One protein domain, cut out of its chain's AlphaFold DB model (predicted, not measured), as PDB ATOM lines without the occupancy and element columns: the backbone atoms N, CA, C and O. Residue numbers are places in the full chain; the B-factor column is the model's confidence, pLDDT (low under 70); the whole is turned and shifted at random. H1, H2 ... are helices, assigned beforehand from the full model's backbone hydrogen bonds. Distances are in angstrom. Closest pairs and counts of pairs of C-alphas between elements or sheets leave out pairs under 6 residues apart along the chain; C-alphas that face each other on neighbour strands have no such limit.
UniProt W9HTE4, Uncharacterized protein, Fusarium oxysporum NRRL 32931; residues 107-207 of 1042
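Overview. This is residues 107 to 207 of the 1042 residues of an uncharacterized protein of Fusarium oxysporum NRRL 32931 (UniProt W9HTE4). Little regular structure is present: two lobes of looping chain lie side by side, residues 115 to 151 around the short helix H1 and residues 154 to 207 around the short helix H2. Each lobe holds one short antiparallel pairing, residues 127 to 128 with 134 to 135 and residues 171 to 172 with 178 to 179. The printed part has 101 residues, with H1 then H2 and no named strand; the class is all helix, though named elements hold only 8 residues. It is compact, with a radius of gyration of the C-alphas of 12.5 A and spans of 38 by 29 by 20 A.

Arrangement. H1, residues 138 to 141, and H2, residues 182 to 185, are apart. Both are too short for an O i to N i+4 pair; of their single O i to N i+3 pairs, that of H2 is within hydrogen-bond range and that of H1 is not.

Along the chain. Residues 107 to 137 hold no named element. H1 begins at C-alpha 138 (107.103, 149.297, 142.079) and measures 5.3 A. H2 measures 4.8 A and ends at C-alpha 185 (119.522, 163.254, 133.125).

Size, cuts and confidence. The C-alphas of Asp 119 and Ala 207 are farthest apart, at 38.3 A. The printed part has no cut. The link from H1 to H2 is long, 40 residues. Mean pLDDT of the printed part is 77.3; residues 107 to 114, 183 and 186 to 196 are under 70.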
ATOM      1  N   LEU A 107     108.863 167.444 125.251       44.25
ATOM      2  CA  LEU A 107     109.709 166.662 126.171       44.25
ATOM      3  C   LEU A 107     109.661 167.117 127.647       44.25
ATOM      4  O   LEU A 107     110.356 166.568 128.496       44.25
ATOM      5  N   GLU A 108     108.860 168.131 127.982       42.66
ATOM      6  CA  GLU A 108     109.083 168.959 129.177       42.66
ATOM      7  C   GLU A 108     108.108 168.708 130.342       42.66
ATOM      8  O   GLU A 108     108.272 169.279 131.421       42.66
ATOM      9  N   LYS A 109     107.090 167.846 130.194       40.78
ATOM     10  CA  LYS A 109     105.969 167.797 131.161       40.78
ATOM     11  C   LYS A 109     106.324 167.418 132.607       40.78
ATOM     12  O   LYS A 109     105.554 167.763 133.499       40.78
ATOM     13  N   ARG A 110     107.472 166.787 132.875       48.94
ATOM     14  CA  ARG A 110     107.936 166.500 134.253       48.94
ATOM     15  C   ARG A 110     108.754 167.620 134.897       48.94
ATOM     16  O   ARG A 110     108.889 167.636 136.118       48.94
ATOM     17  N   GLY A 111     109.223 168.601 134.122       38.91
ATOM     18  CA  GLY A 111     109.905 169.786 134.661       38.91
ATOM     19  C   GLY A 111     109.033 170.602 135.629       38.91
ATOM     20  O   GLY A 111     109.550 171.300 136.498       38.91
ATOM     21  N   SER A 112     107.708 170.450 135.530       40.94
ATOM     22  CA  SER A 112     106.691 171.166 136.315       40.94
ATOM     23  C   SER A 112     106.309 170.501 137.647       40.94
ATOM     24  O   SER A 112     105.454 171.035 138.353       40.94
ATOM     25  N   GLY A 113     106.925 169.367 138.004       50.72
ATOM     26  CA  GLY A 113     106.615 168.594 139.215       50.72
ATOM     27  C   GLY A 113     105.833 167.297 138.945       50.72
ATOM     28  O   GLY A 113     105.583 166.956 137.785       50.72
ATOM     29  N   PRO A 114     105.468 166.547 140.002       62.31
ATOM     30  CA  PRO A 114     104.776 165.268 139.873       62.31
ATOM     31  C   PRO A 114     103.378 165.423 139.256       62.31
ATOM     32  O   PRO A 114     102.622 166.344 139.573       62.31
ATOM     33  N   LEU A 115     103.020 164.490 138.371       71.00
ATOM     34  CA  LEU A 115     101.665 164.359 137.838       71.00
ATOM     35  C   LEU A 115     100.778 163.696 138.895       71.00
ATOM     36  O   LEU A 115     101.182 162.709 139.500       71.00
ATOM     37  N   TYR A 116      99.562 164.204 139.088       80.31
ATOM     38  CA  TYR A 116      98.620 163.646 140.059       80.31
ATOM     39  C   TYR A 116      97.410 163.018 139.372       80.31
ATOM     40  O   TYR A 116      96.782 163.615 138.494       80.31
ATOM     41  N   CYS A 117      97.036 161.835 139.838       74.19
ATOM     42  CA  CYS A 117      95.798 161.152 139.508       74.19
ATOM     43  C   CYS A 117      94.851 161.330 140.689       74.19
ATOM     44  O   CYS A 117      95.086 160.786 141.756       74.19
ATOM     45  N   LYS A 118      93.801 162.141 140.543       75.56
ATOM     46  CA  LYS A 118      92.832 162.383 141.629       75.56
ATOM     47  C   LYS A 118      92.035 161.095 141.964       75.56
ATOM     48  O   LYS A 118      92.571 160.082 142.413       75.56
ATOM     49  N   ASP A 119      90.730 161.097 141.713       71.12
ATOM     50  CA  ASP A 119      89.881 159.898 141.814       71.12
ATOM     51  C   ASP A 119      89.796 159.115 140.488       71.12
ATOM     52  O   ASP A 119      88.978 158.211 140.352       71.12
ATOM     53  N   GLY A 120      90.625 159.460 139.496       79.31
ATOM     54  CA  GLY A 120      90.632 158.858 138.159       79.31
ATOM     55  C   GLY A 120      92.042 158.520 137.668       79.31
ATOM     56  O   GLY A 120      93.009 158.829 138.365       79.31
ATOM     57  N   PRO A 121      92.169 157.899 136.480       85.81
ATOM     58  CA  PRO A 121      93.452 157.451 135.955       85.81
ATOM     59  C   PRO A 121      94.409 158.600 135.650       85.81
ATOM     60  O   PRO A 121      93.987 159.729 135.381       85.81
ATOM     61  N   CYS A 122      95.706 158.292 135.667       81.44
ATOM     62  CA  CYS A 122      96.746 159.223 135.255       81.44
ATOM     63  C   CYS A 122      96.516 159.706 133.832       81.44
ATOM     64  O   CYS A 122      96.120 158.948 132.945       81.44
ATOM     65  N   ALA A 123      96.755 160.997 133.612       76.06
ATOM     66  CA  ALA A 123      96.508 161.587 132.310       76.06
ATOM     67  C   ALA A 123      97.428 160.966 131.251       76.06
ATOM     68  O   ALA A 123      96.964 160.703 130.150       76.06
ATOM     69  N   ASP A 124      98.693 160.712 131.581       74.44
ATOM     70  CA  ASP A 124      99.698 160.074 130.721       74.44
ATOM     71  C   ASP A 124      99.599 158.540 130.675       74.44
ATOM     72  O   ASP A 124     100.510 157.890 130.181       74.44
ATOM     73  N   ASP A 125      98.499 157.984 131.191       82.38
ATOM     74  CA  ASP A 125      98.210 156.552 131.270       82.38
ATOM     75  C   ASP A 125      99.223 155.728 132.101       82.38
ATOM     76  O   ASP A 125      99.136 154.501 132.121       82.38
ATOM     77  N   SER A 126     100.090 156.387 132.879       85.38
ATOM     78  CA  SER A 126     100.956 155.745 133.879       85.38
ATOM     79  C   SER A 126     100.179 155.212 135.096       85.38
ATOM     80  O   SER A 126      98.967 155.423 135.236       85.38
ATOM     81  N   CYS A 127     100.857 154.497 135.993       89.06
ATOM     82  CA  CYS A 127     100.235 153.945 137.192       89.06
ATOM     83  C   CYS A 127      99.841 155.059 138.162       89.06
ATOM     84  O   CYS A 127     100.641 155.941 138.477       89.06
ATOM     85  N   CYS A 128      98.624 154.983 138.701       89.38
ATOM     86  CA  CYS A 128      98.198 155.872 139.775       89.38
ATOM     87  C   CYS A 128      98.566 155.283 141.137       89.38
ATOM     88  O   CYS A 128      97.831 154.434 141.657       89.38
ATOM     89  N   GLY A 129      99.678 155.749 141.702       87.00
ATOM     90  CA  GLY A 129     100.245 155.260 142.953       87.00
ATOM     91  C   GLY A 129      99.414 155.568 144.207       87.00
ATOM     92  O   GLY A 129      98.418 156.301 144.157       87.00
ATOM     93  N   PRO A 130      99.827 155.022 145.366       83.56
ATOM     94  CA  PRO A 130      99.084 155.123 146.626       83.56
ATOM     95  C   PRO A 130      98.903 156.567 147.120       83.56
ATOM     96  O   PRO A 130      97.878 156.879 147.724       83.56
ATOM     97  N   GLU A 131      99.847 157.460 146.813       83.25
ATOM     98  CA  GLU A 131      99.794 158.886 147.172       83.25
ATOM     99  C   GLU A 131      99.086 159.760 146.130       83.25
ATOM    100  O   GLU A 131      99.194 160.984 146.168       83.25
ATOM    101  N   LYS A 132      98.351 159.156 145.188       84.94
ATOM    102  CA  LYS A 132      97.703 159.875 144.077       84.94
ATOM    103  C   LYS A 132      98.696 160.540 143.119       84.94
ATOM    104  O   LYS A 132      98.335 161.473 142.404       84.94
ATOM    105  N   ILE A 133      99.921 160.020 143.075       82.06
ATOM    106  CA  ILE A 133     100.990 160.438 142.166       82.06
ATOM    107  C   ILE A 133     101.108 159.425 141.025       82.06
ATOM    108  O   ILE A 133     101.038 158.215 141.235       82.06
ATOM    109  N   CYS A 134     101.275 159.945 139.817       81.38
ATOM    110  CA  CYS A 134     101.434 159.197 138.583       81.38
ATOM    111  C   CYS A 134     102.891 158.806 138.351       81.38
ATOM    112  O   CYS A 134     103.778 159.665 138.371       81.38
ATOM    113  N   GLY A 135     103.135 157.520 138.107       83.00
ATOM    114  CA  GLY A 135     104.485 157.003 137.931       83.00
ATOM    115  C   GLY A 135     104.546 155.586 137.346       83.00
ATOM    116  O   GLY A 135     103.520 154.983 137.044       83.00
ATOM    117  N   TYR A 136     105.761 155.063 137.182       84.88
ATOM    118  CA  TYR A 136     106.043 153.698 136.734       84.88
ATOM    119  C   TYR A 136     106.950 153.020 137.753       84.88
ATOM    120  O   TYR A 136     107.635 153.688 138.525       84.88
ATOM    121  N   GLY A 137     106.973 151.692 137.729       83.31
ATOM    122  CA  GLY A 137     107.776 150.900 138.650       83.31
ATOM    123  C   GLY A 137     107.061 150.600 139.975       83.31
ATOM    124  O   GLY A 137     105.893 150.964 140.163       83.31
ATOM    125  N   PRO A 138     107.730 149.886 140.894       81.50
ATOM    126  CA  PRO A 138     107.103 149.297 142.079       81.50
ATOM    127  C   PRO A 138     106.395 150.295 142.999       81.50
ATOM    128  O   PRO A 138     105.345 149.965 143.552       81.50
ATOM    129  N   ASP A 139     106.919 151.514 143.123       79.25
ATOM    130  CA  ASP A 139     106.378 152.535 144.031       79.25
ATOM    131  C   ASP A 139     105.018 153.083 143.574       79.25
ATOM    132  O   ASP A 139     104.195 153.501 144.390       79.25
ATOM    133  N   TYR A 140     104.740 153.015 142.269       86.00
ATOM    134  CA  TYR A 140     103.521 153.559 141.667       86.00
ATOM    135  C   TYR A 140     102.578 152.466 141.171       86.00
ATOM    136  O   TYR A 140     101.368 152.561 141.356       86.00
ATOM    137  N   CYS A 141     103.122 151.412 140.566       87.12
ATOM    138  CA  CYS A 141     102.375 150.289 139.997       87.12
ATOM    139  C   CYS A 141     102.154 149.149 141.001       87.12
ATOM    140  O   CYS A 141     101.367 148.237 140.758       87.12
ATOM    141  N   GLY A 142     102.853 149.181 142.140       84.12
ATOM    142  CA  GLY A 142     102.788 148.147 143.161       84.12
ATOM    143  C   GLY A 142     101.597 148.280 144.109       84.12
ATOM    144  O   GLY A 142     100.455 148.575 143.742       84.12
ATOM    145  N   LYS A 143     101.843 147.980 145.387       85.69
ATOM    146  CA  LYS A 143     100.782 147.876 146.393       85.69
ATOM    147  C   LYS A 143     100.142 149.243 146.652       85.69
ATOM    148  O   LYS A 143     100.799 150.160 147.121       85.69
ATOM    149  N   GLY A 144      98.827 149.330 146.453       85.56
ATOM    150  CA  GLY A 144      98.070 150.571 146.647       85.56
ATOM    151  C   GLY A 144      97.874 151.386 145.369       85.56
ATOM    152  O   GLY A 144      97.220 152.424 145.428       85.56
ATOM    153  N   CYS A 145      98.354 150.887 144.226       90.62
ATOM    154  CA  CYS A 145      97.978 151.421 142.930       90.62
ATOM    155  C   CYS A 145      96.458 151.335 142.704       90.62
ATOM    156  O   CYS A 145      95.820 150.325 143.016       90.62
ATOM    157  N   SER A 146      95.883 152.408 142.160       90.06
ATOM    158  CA  SER A 146      94.435 152.550 141.976       90.06
ATOM    159  C   SER A 146      93.956 152.512 140.521       90.06
ATOM    160  O   SER A 146      92.768 152.288 140.293       90.06
ATOM    161  N   SER A 147      94.848 152.663 139.538       90.25
ATOM    162  CA  SER A 147      94.534 152.545 138.105       90.25
ATOM    163  C   SER A 147      95.798 152.320 137.278       90.25
ATOM    164  O   SER A 147      96.847 152.847 137.649       90.25
ATOM    165  N   ASN A 148      95.666 151.633 136.138       89.38
ATOM    166  CA  ASN A 148      96.755 151.339 135.193       89.38
ATOM    167  C   ASN A 148      97.972 150.687 135.869       89.38
ATOM    168  O   ASN A 148      99.106 151.031 135.581       89.38
ATOM    169  N   CYS A 149      97.737 149.778 136.818       90.56
ATOM    170  CA  CYS A 149      98.782 149.213 137.683       90.56
ATOM    171  C   CYS A 149      99.727 148.228 136.983       90.56
ATOM    172  O   CYS A 149     100.642 147.695 137.599       90.56
ATOM    173  N   ASP A 150      99.470 147.955 135.714       86.38
ATOM    174  CA  ASP A 150     100.263 147.153 134.797       86.38
ATOM    175  C   ASP A 150     100.980 148.007 133.740       86.38
ATOM    176  O   ASP A 150     101.613 147.445 132.847       86.38
ATOM    177  N   ALA A 151     100.910 149.342 133.834       86.50
ATOM    178  CA  ALA A 151     101.587 150.224 132.895       86.50
ATOM    179  C   ALA A 151     103.111 150.057 132.978       86.50
ATOM    180  O   ALA A 151     103.702 150.049 134.061       86.50
ATOM    181  N   THR A 152     103.737 149.948 131.811       87.69
ATOM    182  CA  THR A 152     105.188 149.879 131.653       87.69
ATOM    183  C   THR A 152     105.748 151.243 131.275       87.69
ATOM    184  O   THR A 152     105.075 152.073 130.658       87.69
ATOM    185  N   ALA A 153     106.995 151.477 131.665       88.00
ATOM    186  CA  ALA A 153     107.694 152.711 131.377       88.00
ATOM    187  C   ALA A 153     108.116 152.816 129.903       88.00
ATOM    188  O   ALA A 153     108.148 151.829 129.168       88.00
ATOM    189  N   MET A 154     108.451 154.032 129.468       86.50
ATOM    190  CA  MET A 154     108.907 154.290 128.098       86.50
ATOM    191  C   MET A 154     110.310 153.731 127.851       86.50
ATOM    192  O   MET A 154     110.605 153.307 126.738       86.50
ATOM    193  N   CYS A 155     111.154 153.754 128.881       88.50
ATOM    194  CA  CYS A 155     112.525 153.272 128.836       88.50
ATOM    195  C   CYS A 155     112.932 152.628 130.163       88.50
ATOM    196  O   CYS A 155     112.242 152.788 131.178       88.50
ATOM    197  N   GLY A 156     114.072 151.946 130.165       87.19
ATOM    198  CA  GLY A 156     114.704 151.490 131.395       87.19
ATOM    199  C   GLY A 156     114.160 150.171 131.931       87.19
ATOM    200  O   GLY A 156     113.351 149.496 131.300       87.19
ATOM    201  N   GLU A 157     114.565 149.821 133.146       86.06
ATOM    202  CA  GLU A 157     114.233 148.558 133.819       86.06
ATOM    203  C   GLU A 157     112.725 148.354 134.060       86.06
ATOM    204  O   GLU A 157     112.268 147.230 134.254       86.06
ATOM    205  N   TYR A 158     111.939 149.435 134.034       86.56
ATOM    206  CA  TYR A 158     110.481 149.398 134.197       86.56
ATOM    207  C   TYR A 158     109.724 149.384 132.867       86.56
ATOM    208  O   TYR A 158     108.491 149.424 132.866       86.56
ATOM    209  N   SER A 159     110.441 149.389 131.746       86.00
ATOM    210  CA  SER A 159     109.845 149.302 130.418       86.00
ATOM    211  C   SER A 159     109.404 147.882 130.072       86.00
ATOM    212  O   SER A 159     109.577 146.940 130.844       86.00
ATOM    213  N   GLU A 160     108.776 147.729 128.910       80.12
ATOM    214  CA  GLU A 160     108.461 146.411 128.363       80.12
ATOM    215  C   GLU A 160     109.737 145.568 128.244       80.12
ATOM    216  O   GLU A 160     110.740 146.033 127.708       80.12
ATOM    217  N   GLU A 161     109.705 144.363 128.820       79.19
ATOM    218  CA  GLU A 161     110.850 143.439 128.920       79.19
ATOM    219  C   GLU A 161     112.073 144.004 129.675       79.19
ATOM    220  O   GLU A 161     113.049 143.294 129.878       79.19
ATOM    221  N   GLY A 162     112.005 145.240 130.184       80.38
ATOM    222  CA  GLY A 162     113.116 145.915 130.853       80.38
ATOM    223  C   GLY A 162     114.260 146.287 129.907       80.38
ATOM    224  O   GLY A 162     115.375 146.506 130.372       80.38
ATOM    225  N   GLU A 163     114.011 146.348 128.595       78.62
ATOM    226  CA  GLU A 163     115.058 146.499 127.574       78.62
ATOM    227  C   GLU A 163     114.927 147.773 126.726       78.62
ATOM    228  O   GLU A 163     115.806 148.055 125.915       78.62
ATOM    229  N   MET A 164     113.866 148.572 126.892       82.12
ATOM    230  CA  MET A 164     113.600 149.696 125.988       82.12
ATOM    231  C   MET A 164     114.558 150.873 126.240       82.12
ATOM    232  O   MET A 164     114.512 151.472 127.321       82.12
ATOM    233  N   PRO A 165     115.386 151.279 125.261       88.44
ATOM    234  CA  PRO A 165     116.127 152.527 125.343       88.44
ATOM    235  C   PRO A 165     115.227 153.719 124.999       88.44
ATOM    236  O   PRO A 165     114.173 153.591 124.369       88.44
ATOM    237  N   CYS A 166     115.681 154.913 125.356       90.00
ATOM    238  CA  CYS A 166     115.155 156.136 124.788       90.00
ATOM    239  C   CYS A 166     115.645 156.321 123.355       90.00
ATOM    240  O   CYS A 166     116.845 156.430 123.100       90.00
ATOM    241  N   GLY A 167     114.701 156.419 122.421       88.94
ATOM    242  CA  GLY A 167     115.001 156.791 121.044       88.94
ATOM    243  C   GLY A 167     115.735 158.127 120.958       88.94
ATOM    244  O   GLY A 167     115.620 158.960 121.856       88.94
ATOM    245  N   MET A 168     116.498 158.336 119.882       88.06
ATOM    246  CA  MET A 168     117.371 159.511 119.714       88.06
ATOM    247  C   MET A 168     118.397 159.707 120.847       88.06
ATOM    248  O   MET A 168     118.891 160.813 121.052       88.06
ATOM    249  N   ASN A 169     118.704 158.639 121.592       86.44
ATOM    250  CA  ASN A 169     119.647 158.634 122.708       86.44
ATOM    251  C   ASN A 169     119.339 159.678 123.804       86.44
ATOM    252  O   ASN A 169     120.241 160.221 124.453       86.44
ATOM    253  N   LEU A 170     118.054 159.986 124.017       89.56
ATOM    254  CA  LEU A 170     117.637 160.876 125.103       89.56
ATOM    255  C   LEU A 170     117.954 160.274 126.478       89.56
ATOM    256  O   LEU A 170     118.153 159.071 126.610       89.56
ATOM    257  N   CYS A 171     117.942 161.089 127.532       87.50
ATOM    258  CA  CYS A 171     118.117 160.585 128.890       87.50
ATOM    259  C   CYS A 171     116.917 159.732 129.310       87.50
ATOM    260  O   CYS A 171     115.775 160.201 129.261       87.50
ATOM    261  N   CYS A 172     117.184 158.513 129.779       87.88
ATOM    262  CA  CYS A 172     116.193 157.693 130.460       87.88
ATOM    263  C   CYS A 172     116.192 158.025 131.950       87.88
ATOM    264  O   CYS A 172     117.158 157.767 132.663       87.88
ATOM    265  N   SER A 173     115.106 158.612 132.432       84.19
ATOM    266  CA  SER A 173     114.970 158.959 133.842       84.19
ATOM    267  C   SER A 173     114.902 157.727 134.751       84.19
ATOM    268  O   SER A 173     114.506 156.651 134.312       84.19
ATOM    269  N   ALA A 174     115.197 157.900 136.043       78.38
ATOM    270  CA  ALA A 174     115.122 156.858 137.071       78.38
ATOM    271  C   ALA A 174     113.780 156.119 137.077       78.38
ATOM    272  O   ALA A 174     113.733 154.923 137.331       78.38
ATOM    273  N   SER A 175     112.683 156.811 136.771       75.50
ATOM    274  CA  SER A 175     111.352 156.203 136.718       75.50
ATOM    275  C   SER A 175     110.937 155.741 135.306       75.50
ATOM    276  O   SER A 175     109.798 155.331 135.120       75.50
ATOM    277  N   GLY A 176     111.817 155.814 134.304       82.31
ATOM    278  CA  GLY A 176     111.601 155.254 132.964       82.31
ATOM    279  C   GLY A 176     110.869 156.158 131.955       82.31
ATOM    280  O   GLY A 176     110.177 155.681 131.055       82.31
ATOM    281  N   TRP A 177     111.001 157.480 132.081       85.88
ATOM    282  CA  TRP A 177     110.643 158.454 131.032       85.88
ATOM    283  C   TRP A 177     111.862 158.934 130.261       85.88
ATOM    284  O   TRP A 177     112.891 159.208 130.872       85.88
ATOM    285  N   CYS A 178     111.683 159.181 128.968       87.50
ATOM    286  CA  CYS A 178     112.683 159.837 128.138       87.50
ATOM    287  C   CYS A 178     112.538 161.357 128.151       87.50
ATOM    288  O   CYS A 178     111.420 161.869 128.064       87.50
ATOM    289  N   GLY A 179     113.663 162.068 128.188       85.81
ATOM    290  CA  GLY A 179     113.677 163.519 128.052       85.81
ATOM    291  C   GLY A 179     115.077 164.106 127.904       85.81
ATOM    292  O   GLY A 179     116.074 163.392 127.876       85.81
ATOM    293  N   THR A 180     115.129 165.429 127.776       81.19
ATOM    294  CA  THR A 180     116.323 166.192 127.364       81.19
ATOM    295  C   THR A 180     116.804 167.190 128.416       81.19
ATOM    296  O   THR A 180     117.646 168.035 128.138       81.19
ATOM    297  N   THR A 181     116.237 167.152 129.619       74.50
ATOM    298  CA  THR A 181     116.517 168.133 130.677       74.50
ATOM    299  C   THR A 181     117.160 167.459 131.881       74.50
ATOM    300  O   THR A 181     117.108 166.237 132.019       74.50
ATOM    301  N   GLU A 182     117.697 168.248 132.810       71.31
ATOM    302  CA  GLU A 182     118.299 167.761 134.067       71.31
ATOM    303  C   GLU A 182     117.339 166.882 134.888       71.31
ATOM    304  O   GLU A 182     117.759 165.970 135.595       71.31
ATOM    305  N   VAL A 183     116.024 167.109 134.765       68.56
ATOM    306  CA  VAL A 183     114.990 166.291 135.427       68.56
ATOM    307  C   VAL A 183     114.906 164.880 134.837       68.56
ATOM    308  O   VAL A 183     114.261 164.018 135.412       68.56
ATOM    309  N   PHE A 184     115.539 164.617 133.698       79.62
ATOM    310  CA  PHE A 184     115.667 163.277 133.130       79.62
ATOM    311  C   PHE A 184     117.102 162.748 133.222       79.62
ATOM    312  O   PHE A 184     117.270 161.539 133.357       79.62
ATOM    313  N   CYS A 185     118.106 163.630 133.166       76.75
ATOM    314  CA  CYS A 185     119.522 163.254 133.125       76.75
ATOM    315  C   CYS A 185     120.191 163.168 134.515       76.75
ATOM    316  O   CYS A 185     120.917 162.214 134.758       76.75
ATOM    317  N   ASP A 186     119.893 164.073 135.455       69.94
ATOM    318  CA  ASP A 186     120.627 164.167 136.735       69.94
ATOM    319  C   ASP A 186     119.775 163.806 137.959       69.94
ATOM    320  O   ASP A 186     120.239 163.143 138.883       69.94
ATOM    321  N   ASN A 187     118.514 164.251 137.976       62.97
ATOM    322  CA  ASN A 187     117.628 164.207 139.145       62.97
ATOM    323  C   ASN A 187     116.263 163.625 138.771       62.97
ATOM    324  O   ASN A 187     115.236 164.309 138.750       62.97
ATOM    325  N   ALA A 188     116.284 162.345 138.436       60.53
ATOM    326  CA  ALA A 188     115.360 161.751 137.497       60.53
ATOM    327  C   ALA A 188     114.073 161.152 138.098       60.53
ATOM    328  O   ALA A 188     113.164 160.730 137.376       60.53
ATOM    329  N   ASP A 189     113.968 161.142 139.426       58.47
ATOM    330  CA  ASP A 189     112.748 160.778 140.146       58.47
ATOM    331  C   ASP A 189     111.836 162.008 140.380       58.47
ATOM    332  O   ASP A 189     112.314 163.063 140.812       58.47
ATOM    333  N   PRO A 190     110.516 161.902 140.122       49.00
ATOM    334  CA  PRO A 190     109.587 163.031 140.187       49.00
ATOM    335  C   PRO A 190     109.252 163.516 141.608       49.00
ATOM    336  O   PRO A 190     108.662 164.593 141.731       49.00
ATOM    337  N   VAL A 191     109.584 162.760 142.661       51.62
ATOM    338  CA  VAL A 191     109.185 163.063 144.049       51.62
ATOM    339  C   VAL A 191     110.322 163.729 144.824       51.62
ATOM    340  O   VAL A 191     110.130 164.761 145.464       51.62
ATOM    341  N   HIS A 192     111.517 163.165 144.737       53.47
ATOM    342  CA  HIS A 192     112.697 163.529 145.503       53.47
ATOM    343  C   HIS A 192     113.785 164.173 144.652       53.47
ATOM    344  O   HIS A 192     114.639 164.838 145.231       53.47
ATOM    345  N   LYS A 193     113.772 164.011 143.317       56.91
ATOM    346  CA  LYS A 193     114.784 164.592 142.413       56.91
ATOM    347  C   LYS A 193     116.219 164.288 142.870       56.91
ATOM    348  O   LYS A 193     117.041 165.189 142.955       56.91
ATOM    349  N   THR A 194     116.485 163.039 143.246       56.62
ATOM    350  CA  THR A 194     117.785 162.601 143.805       56.62
ATOM    351  C   THR A 194     118.329 161.331 143.161       56.62
ATOM    352  O   THR A 194     119.456 160.939 143.460       56.62
ATOM    353  N   LEU A 195     117.538 160.665 142.314       61.25
ATOM    354  CA  LEU A 195     117.951 159.426 141.663       61.25
ATOM    355  C   LEU A 195     118.623 159.720 140.315       61.25
ATOM    356  O   LEU A 195     118.096 160.545 139.563       61.25
ATOM    357  N   PRO A 196     119.738 159.040 139.994       69.94
ATOM    358  CA  PRO A 196     120.410 159.198 138.711       69.94
ATOM    359  C   PRO A 196     119.537 158.668 137.565       69.94
ATOM    360  O   PRO A 196     118.657 157.828 137.763       69.94
ATOM    361  N   CYS A 197     119.781 159.150 136.349       83.12
ATOM    362  CA  CYS A 197     119.256 158.527 135.135       83.12
ATOM    363  C   CYS A 197     119.649 157.036 135.037       83.12
ATOM    364  O   CYS A 197     120.657 156.591 135.591       83.12
ATOM    365  N   GLN A 198     118.867 156.256 134.291       83.62
ATOM    366  CA  GLN A 198     119.164 154.851 134.025       83.62
ATOM    367  C   GLN A 198     120.187 154.729 132.890       83.62
ATOM    368  O   GLN A 198     119.834 154.724 131.706       83.62
ATOM    369  N   ALA A 199     121.467 154.642 133.263       77.75
ATOM    370  CA  ALA A 199     122.570 154.458 132.327       77.75
ATOM    371  C   ALA A 199     122.371 153.208 131.448       77.75
ATOM    372  O   ALA A 199     121.890 152.176 131.911       77.75
ATOM    373  N   GLY A 200     122.735 153.316 130.166       75.38
ATOM    374  CA  GLY A 200     122.580 152.242 129.178       75.38
ATOM    375  C   GLY A 200     121.211 152.178 128.489       75.38
ATOM    376  O   GLY A 200     121.072 151.507 127.476       75.38
ATOM    377  N   TYR A 201     120.228 152.947 128.963       81.12
ATOM    378  CA  TYR A 201     118.952 153.163 128.266       81.12
ATOM    379  C   TYR A 201     118.871 154.553 127.615       81.12
ATOM    380  O   TYR A 201     117.795 154.981 127.195       81.12
ATOM    381  N   GLY A 202     119.992 155.278 127.563       84.12
ATOM    382  CA  GLY A 202     120.107 156.644 127.059       84.12
ATOM    383  C   GLY A 202     121.427 157.309 127.460       84.12
ATOM    384  O   GLY A 202     122.192 156.752 128.251       84.12
ATOM    385  N   SER A 203     121.677 158.521 126.954       79.38
ATOM    386  CA  SER A 203     122.972 159.210 127.091       79.38
ATOM    387  C   SER A 203     123.294 159.718 128.494       79.38
ATOM    388  O   SER A 203     124.462 159.993 128.761       79.38
ATOM    389  N   CYS A 204     122.297 159.867 129.379       79.56
ATOM    390  CA  CYS A 204     122.454 160.446 130.724       79.56
ATOM    391  C   CYS A 204     123.128 161.832 130.759       79.56
ATOM    392  O   CYS A 204     123.481 162.325 131.821       79.56
ATOM    393  N   ASN A 205     123.292 162.465 129.599       78.38
ATOM    394  CA  ASN A 205     124.027 163.698 129.411       78.38
ATOM    395  C   ASN A 205     123.159 164.641 128.591       78.38
ATOM    396  O   ASN A 205     122.534 164.244 127.608       78.38
ATOM    397  N   ILE A 206     123.134 165.908 128.988       75.88
ATOM    398  CA  ILE A 206     122.392 166.927 128.257       75.88
ATOM    399  C   ILE A 206     123.212 167.356 127.043       75.88
ATOM    400  O   ILE A 206     124.340 167.824 127.184       75.88
ATOM    401  N   ALA A 207     122.630 167.237 125.853       73.50
ATOM    402  CA  ALA A 207     123.215 167.770 124.634       73.50
ATOM    403  C   ALA A 207     122.733 169.204 124.374       73.50
ATOM    404  O   ALA A 207     121.556 169.535 124.541       73.50
TER     405      ALA A 207